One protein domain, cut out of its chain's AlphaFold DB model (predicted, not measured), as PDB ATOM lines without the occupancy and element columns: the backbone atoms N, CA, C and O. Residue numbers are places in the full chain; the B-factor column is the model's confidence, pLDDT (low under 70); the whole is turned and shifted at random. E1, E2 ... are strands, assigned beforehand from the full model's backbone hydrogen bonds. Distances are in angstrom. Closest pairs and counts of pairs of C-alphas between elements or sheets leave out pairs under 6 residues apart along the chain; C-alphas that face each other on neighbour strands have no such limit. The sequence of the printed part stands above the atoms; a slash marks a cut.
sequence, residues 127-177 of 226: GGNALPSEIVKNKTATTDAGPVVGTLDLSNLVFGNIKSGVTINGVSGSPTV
ATOM      1  N   GLY A 127      29.109 -16.996 -78.257       76.06
ATOM      2  CA  GLY A 127      28.009 -17.893 -78.628       76.06
ATOM      3  C   GLY A 127      27.413 -17.517 -79.986       76.06
ATOM      4  O   GLY A 127      27.955 -16.672 -80.697       76.06
ATOM      5  N   GLY A 128      26.273 -18.114 -80.327       85.38
ATOM      6  CA  GLY A 128      25.551 -17.792 -81.555       85.38
ATOM      7  C   GLY A 128      24.747 -18.972 -82.076       85.38
ATOM      8  O   GLY A 128      25.055 -20.127 -81.794       85.38
ATOM      9  N   ASN A 129      23.729 -18.676 -82.875       90.12
ATOM     10  CA  ASN A 129      22.829 -19.658 -83.477       90.12
ATOM     11  C   ASN A 129      22.983 -19.762 -85.005       90.12
ATOM     12  O   ASN A 129      22.133 -20.373 -85.645       90.12
ATOM     13  N   ALA A 130      24.038 -19.167 -85.575       94.81
ATOM     14  CA  ALA A 130      24.264 -19.164 -87.014       94.81
ATOM     15  C   ALA A 130      24.371 -20.594 -87.563       94.81
ATOM     16  O   ALA A 130      25.143 -21.415 -87.064       94.81
ATOM     17  N   LEU A 131      23.624 -20.884 -88.618       95.69
ATOM     18  CA  LEU A 131      23.699 -22.149 -89.331       95.69
ATOM     19  C   LEU A 131      24.817 -22.099 -90.384       95.69
ATOM     20  O   LEU A 131      25.090 -21.032 -90.942       95.69
ATOM     21  N   PRO A 132      25.426 -23.242 -90.757       96.81
ATOM     22  CA  PRO A 132      26.348 -23.300 -91.892       96.81
ATOM     23  C   PRO A 132      25.789 -22.635 -93.164       96.81
ATOM     24  O   PRO A 132      26.513 -21.929 -93.860       96.81
ATOM     25  N   SER A 133      24.485 -22.770 -93.425       97.00
ATOM     26  CA  SER A 133      23.792 -22.171 -94.577       97.00
ATOM     27  C   SER A 133      23.659 -20.646 -94.538       97.00
ATOM     28  O   SER A 133      23.297 -20.055 -95.548       97.00
ATOM     29  N   GLU A 134      23.922 -20.010 -93.399       96.75
ATOM     30  CA  GLU A 134      23.858 -18.552 -93.220       96.75
ATOM     31  C   GLU A 134      25.249 -17.907 -93.296       96.75
ATOM     32  O   GLU A 134      25.384 -16.686 -93.347       96.75
ATOM     33  N   ILE A 135      26.303 -18.725 -93.326       96.69
ATOM     34  CA  ILE A 135      27.695 -18.284 -93.341       96.69
ATOM     35  C   ILE A 135      28.263 -18.530 -94.739       96.69
ATOM     36  O   ILE A 135      28.159 -19.631 -95.283       96.69
ATOM     37  N   VAL A 136      28.895 -17.505 -95.320       96.75
ATOM     38  CA  VAL A 136      29.528 -17.584 -96.649       96.75
ATOM     39  C   VAL A 136      30.491 -18.771 -96.714       96.75
ATOM     40  O   VAL A 136      31.265 -19.006 -95.785       96.75
ATOM     41  N   LYS A 137      30.449 -19.511 -97.827       97.50
ATOM     42  CA  LYS A 137      31.250 -20.718 -98.063       97.50
ATOM     43  C   LYS A 137      32.709 -20.545 -97.625       97.50
ATOM     44  O   LYS A 137      33.362 -19.566 -97.986       97.50
ATOM     45  N   ASN A 138      33.218 -21.513 -96.862       96.19
ATOM     46  CA  ASN A 138      34.576 -21.548 -96.294       96.19
ATOM     47  C   ASN A 138      34.902 -20.475 -95.235       96.19
ATOM     48  O   ASN A 138      36.026 -20.447 -94.734       96.19
ATOM     49  N   LYS A 139      33.967 -19.588 -94.869       96.69
ATOM     50  CA  LYS A 139      34.112 -18.745 -93.673       96.69
ATOM     51  C   LYS A 139      33.722 -19.544 -92.435       96.69
ATOM     52  O   LYS A 139      32.969 -20.507 -92.531       96.69
ATOM     53  N   THR A 140      34.252 -19.165 -91.281       95.50
ATOM     54  CA  THR A 140      34.008 -19.866 -90.020       95.50
ATOM     55  C   THR A 140      33.300 -18.965 -89.021       95.50
ATOM     56  O   THR A 140      33.463 -17.745 -89.046       95.50
ATOM     57  N   ALA A 141      32.523 -19.579 -88.134       93.56
ATOM     58  CA  ALA A 141      31.946 -18.929 -86.965       93.56
ATOM     59  C   ALA A 141      31.965 -19.893 -85.775       93.56
ATOM     60  O   ALA A 141      31.954 -21.109 -85.958       93.56
ATOM     61  N   THR A 142      31.966 -19.355 -84.558       89.38
ATOM     62  CA  THR A 142      31.719 -20.139 -83.344       89.38
ATOM     63  C   THR A 142      30.262 -19.965 -82.950       89.38
ATOM     64  O   THR A 142      29.782 -18.840 -82.840       89.38
ATOM     65  N   THR A 143      29.564 -21.078 -82.756       88.25
ATOM     66  CA  THR A 143      28.153 -21.126 -82.351       88.25
ATOM     67  C   THR A 143      28.034 -21.846 -81.015       88.25
ATOM     68  O   THR A 143      28.999 -22.442 -80.533       88.25
ATOM     69  N   ASP A 144      26.841 -21.867 -80.427       82.31
ATOM     70  CA  ASP A 144      26.581 -22.671 -79.231       82.31
ATOM     71  C   ASP A 144      26.691 -24.191 -79.488       82.31
ATOM     72  O   ASP A 144      26.807 -24.957 -78.531       82.31
ATOM     73  N   ALA A 145      26.722 -24.632 -80.756       79.88
ATOM     74  CA  ALA A 145      27.035 -26.007 -81.160       79.88
ATOM     75  C   ALA A 145      28.544 -26.256 -81.394       79.88
ATOM     76  O   ALA A 145      28.946 -27.387 -81.661       79.88
ATOM     77  N   GLY A 146      29.381 -25.219 -81.289       83.19
ATOM     78  CA  GLY A 146      30.816 -25.251 -81.575       83.19
ATOM     79  C   GLY A 146      31.204 -24.515 -82.867       83.19
ATOM     80  O   GLY A 146      30.383 -23.801 -83.454       83.19
ATOM     81  N   PRO A 147      32.473 -24.636 -83.300       89.56
ATOM     82  CA  PRO A 147      32.943 -24.061 -84.556       89.56
ATOM     83  C   PRO A 147      32.230 -24.685 -85.760       89.56
ATOM     84  O   PRO A 147      32.182 -25.906 -85.894       89.56
ATOM     85  N   VAL A 148      31.720 -23.848 -86.658       94.31
ATOM     86  CA  VAL A 148      31.062 -24.256 -87.905       94.31
ATOM     87  C   VAL A 148      31.755 -23.624 -89.111       94.31
ATOM     88  O   VAL A 148      32.349 -22.545 -89.014       94.31
ATOM     89  N   VAL A 149      31.674 -24.298 -90.259       96.75
ATOM     90  CA  VAL A 149      32.156 -23.803 -91.555       96.75
ATOM     91  C   VAL A 149      30.947 -23.493 -92.430       96.75
ATOM     92  O   VAL A 149      30.033 -24.307 -92.537       96.75
ATOM     93  N   GLY A 150      30.944 -22.320 -93.051       97.94
ATOM     94  CA  GLY A 150      29.867 -21.854 -93.906       97.94
ATOM     95  C   GLY A 150      29.726 -22.642 -95.200       97.94
ATOM     96  O   GLY A 150      30.711 -23.089 -95.796       97.94
ATOM     97  N   THR A 151      28.481 -22.759 -95.651       98.00
ATOM     98  CA  THR A 151      28.057 -23.457 -96.868       98.00
ATOM     99  C   THR A 151      27.232 -22.567 -97.796       98.00
ATOM    100  O   THR A 151      26.814 -23.043 -98.848       98.00
ATOM    101  N   LEU A 152      26.993 -21.295 -97.444       97.69
ATOM    102  CA  LEU A 152      26.296 -20.346 -98.312       97.69
ATOM    103  C   LEU A 152      27.160 -20.044 -99.542       97.69
ATOM    104  O   LEU A 152      28.100 -19.242 -99.488       97.69
ATOM    105  N   ASP A 153      26.868 -20.731-100.642       96.25
ATOM    106  CA  ASP A 153      27.584 -20.588-101.903       96.25
ATOM    107  C   ASP A 153      26.982 -19.456-102.739       96.25
ATOM    108  O   ASP A 153      25.899 -19.578-103.306       96.25
ATOM    109  N   LEU A 154      27.709 -18.342-102.811       94.50
ATOM    110  CA  LEU A 154      27.343 -17.166-103.599       94.50
ATOM    111  C   LEU A 154      28.163 -17.059-104.897       94.50
ATOM    112  O   LEU A 154      28.130 -16.020-105.551       94.50
ATOM    113  N   SER A 155      28.902 -18.110-105.284       91.94
ATOM    114  CA  SER A 155      29.761 -18.097-106.485       91.94
ATOM    115  C   SER A 155      28.982 -17.992-107.798       91.94
ATOM    116  O   SER A 155      29.513 -17.487-108.783       91.94
ATOM    117  N   ASN A 156      27.712 -18.400-107.794       91.38
ATOM    118  CA  ASN A 156      26.814 -18.304-108.944       91.38
ATOM    119  C   ASN A 156      26.047 -16.971-109.012       91.38
ATOM    120  O   ASN A 156      25.135 -16.841-109.829       91.38
ATOM    121  N   LEU A 157      26.360 -15.978-108.166       93.81
ATOM    122  CA  LEU A 157      25.791 -14.638-108.325       93.81
ATOM    123  C   LEU A 157      26.279 -14.023-109.641       93.81
ATOM    124  O   LEU A 157      27.469 -13.787-109.832       93.81
ATOM    125  N   VAL A 158      25.341 -13.731-110.541       91.81
ATOM    126  CA  VAL A 158      25.622 -13.117-111.842       91.81
ATOM    127  C   VAL A 158      25.157 -11.665-111.814       91.81
ATOM    128  O   VAL A 158      23.976 -11.397-111.603       91.81
ATOM    129  N   PHE A 159      26.070 -10.723-112.073       92.44
ATOM    130  CA  PHE A 159      25.773  -9.281-112.082       92.44
ATOM    131  C   PHE A 159      24.625  -8.905-113.037       92.44
ATOM    132  O   PHE A 159      23.853  -7.994-112.753       92.44
ATOM    133  N   GLY A 160      24.466  -9.651-114.138       92.50
ATOM    134  CA  GLY A 160      23.378  -9.507-115.111       92.50
ATOM    135  C   GLY A 160      21.971  -9.814-114.582       92.50
ATOM    136  O   GLY A 160      21.012  -9.570-115.300       92.50
ATOM    137  N   ASN A 161      21.836 -10.307-113.347       90.44
ATOM    138  CA  ASN A 161      20.549 -10.515-112.673       90.44
ATOM    139  C   ASN A 161      20.323  -9.536-111.508       90.44
ATOM    140  O   ASN A 161      19.301  -9.604-110.829       90.44
ATOM    141  N   ILE A 162      21.284  -8.654-111.234       94.56
ATOM    142  CA  ILE A 162      21.260  -7.737-110.093       94.56
ATOM    143  C   ILE A 162      21.018  -6.325-110.633       94.56
ATOM    144  O   ILE A 162      21.727  -5.877-111.535       94.56
ATOM    145  N   LYS A 163      20.016  -5.630-110.080       92.44
ATOM    146  CA  LYS A 163      19.628  -4.267-110.481       92.44
ATOM    147  C   LYS A 163      20.798  -3.288-110.347       92.44
ATOM    148  O   LYS A 163      21.572  -3.361-109.391       92.44
ATOM    149  N   SER A 164      20.890  -2.341-111.277       92.75
ATOM    150  CA  SER A 164      21.853  -1.239-111.228       92.75
ATOM    151  C   SER A 164      21.815  -0.525-109.870       92.75
ATOM    152  O   SER A 164      20.744  -0.249-109.326       92.75
ATOM    153  N   GLY A 165      22.992  -0.259-109.300       91.38
ATOM    154  CA  GLY A 165      23.146   0.364-107.980       91.38
ATOM    155  C   GLY A 165      22.951  -0.571-106.778       91.38
ATOM    156  O   GLY A 165      23.196  -0.147-105.651       91.38
ATOM    157  N   VAL A 166      22.561  -1.835-106.985       95.06
ATOM    158  CA  VAL A 166      22.484  -2.853-105.924       95.06
ATOM    159  C   VAL A 166      23.778  -3.665-105.889       95.06
ATOM    160  O   VAL A 166      24.280  -4.085-106.929       95.06
ATOM    161  N   THR A 167      24.293  -3.935-104.688       94.81
ATOM    162  CA  THR A 167      25.467  -4.792-104.478       94.81
ATOM    163  C   THR A 167      25.109  -5.942-103.549       94.81
ATOM    164  O   THR A 167      24.654  -5.716-102.430       94.81
ATOM    165  N   ILE A 168      25.357  -7.178-103.987       94.81
ATOM    166  CA  ILE A 168      25.138  -8.389-103.185       94.81
ATOM    167  C   ILE A 168      26.476  -9.101-103.020       94.81
ATOM    168  O   ILE A 168      27.075  -9.531-104.002       94.81
ATOM    169  N   ASN A 169      26.961  -9.212-101.778       92.81
ATOM    170  CA  ASN A 169      28.228  -9.882-101.455       92.81
ATOM    171  C   ASN A 169      29.418  -9.409-102.329       92.81
ATOM    172  O   ASN A 169      30.216 -10.208-102.810       92.81
ATOM    173  N   GLY A 170      29.504  -8.099-102.579       92.44
ATOM    174  CA  GLY A 170      30.553  -7.488-103.404       92.44
ATOM    175  C   GLY A 170      30.338  -7.574-104.921       92.44
ATOM    176  O   GLY A 170      31.100  -6.958-105.660       92.44
ATOM    177  N   VAL A 171      29.303  -8.272-105.400       94.12
ATOM    178  CA  VAL A 171      28.915  -8.279-106.818       94.12
ATOM    179  C   VAL A 171      27.971  -7.107-107.078       94.12
ATOM    180  O   VAL A 171      26.820  -7.119-106.632       94.12
ATOM    181  N   SER A 172      28.471  -6.084-107.770       94.69
ATOM    182  CA  SER A 172      27.676  -4.930-108.203       94.69
ATOM    183  C   SER A 172      26.745  -5.305-109.351       94.69
ATOM    184  O   SER A 172      27.137  -6.052-110.246       94.69
ATOM    185  N   GLY A 173      25.529  -4.766-109.347       95.19
ATOM    186  CA  GLY A 173      24.544  -5.002-110.391       95.19
ATOM    187  C   GLY A 173      24.903  -4.414-111.749       95.19
ATOM    188  O   GLY A 173      25.680  -3.465-111.862       95.19
ATOM    189  N   SER A 174      24.324  -5.003-112.795       94.69
ATOM    190  CA  SER A 174      24.517  -4.543-114.166       94.69
ATOM    191  C   SER A 174      23.837  -3.188-114.385       94.69
ATOM    192  O   SER A 174      22.670  -3.036-114.017       94.69
ATOM    193  N   PRO A 175      24.482  -2.228-115.077       90.88
ATOM    194  CA  PRO A 175      23.844  -0.961-115.438       90.88
ATOM    195  C   PRO A 175      22.635  -1.143-116.370       90.88
ATOM    196  O   PRO A 175      21.810  -0.242-116.476       90.88
ATOM    197  N   THR A 176      22.522  -2.295-117.040       90.75
ATOM    198  CA  THR A 176      21.420  -2.614-117.960       90.75
ATOM    199  C   THR A 176      20.232  -3.307-117.294       90.75
ATOM    200  O   THR A 176      19.190  -3.447-117.927       90.75
ATOM    201  N   VAL A 177      20.367  -3.753-116.042       90.88
ATOM    202  CA  VAL A 177      19.257  -4.344-115.287       90.88
ATOM    203  C   VAL A 177      18.605  -3.223-114.501       90.88
ATOM    204  O   VAL A 177      19.135  -2.751-113.494       90.88
TER     205      VAL A 177
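What this domain is: This is residues 127 to 177 of the 226 residues of an uncharacterized protein of Clostridium sp. BL-8 (UniProt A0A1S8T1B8). This is a thin rod with little regular structure: a small hairpin of E1 and E2, with residues 127 to 139 folded beside it, makes one end, and a looped-back tail makes the other, joined by a thin neck around residues 152 to 157. In the tail, residues 167 to 168 pair antiparallel with residues 171 to 172. The printed part has 51 residues with no named helix and two named strands, E1 then E2, an antiparallel sheet; the class is all strand, though 8 residues are in named elements. It is only just loose, close to extended, with a radius of gyration of the C-alphas of 14.3 A and spans of 44 by 16 by 11 A.

How they stand to each other: Look first at E1, residues 140 to 143, and E2, residues 146 to 149, a hairpin of antiparallel neighbours at 151 degrees, joined by a tight link. C-alphas 142 and 147 face each other at 4.3 A; N 148 and O 141, 2.8 A apart, are within hydrogen-bond range.

Where its parts are: Find C-alpha 140 at (34.008, -19.866, -90.020); E1 runs 9.7 A from there. E2 runs 10.2 A to C-alpha 149 at (32.156, -23.803, -91.555).

The domain as a whole: The C-alphas farthest apart, Ala 145 and Thr 176, are 44.0 A apart. The printed part has no cut, and no printed residue is under pLDDT 70.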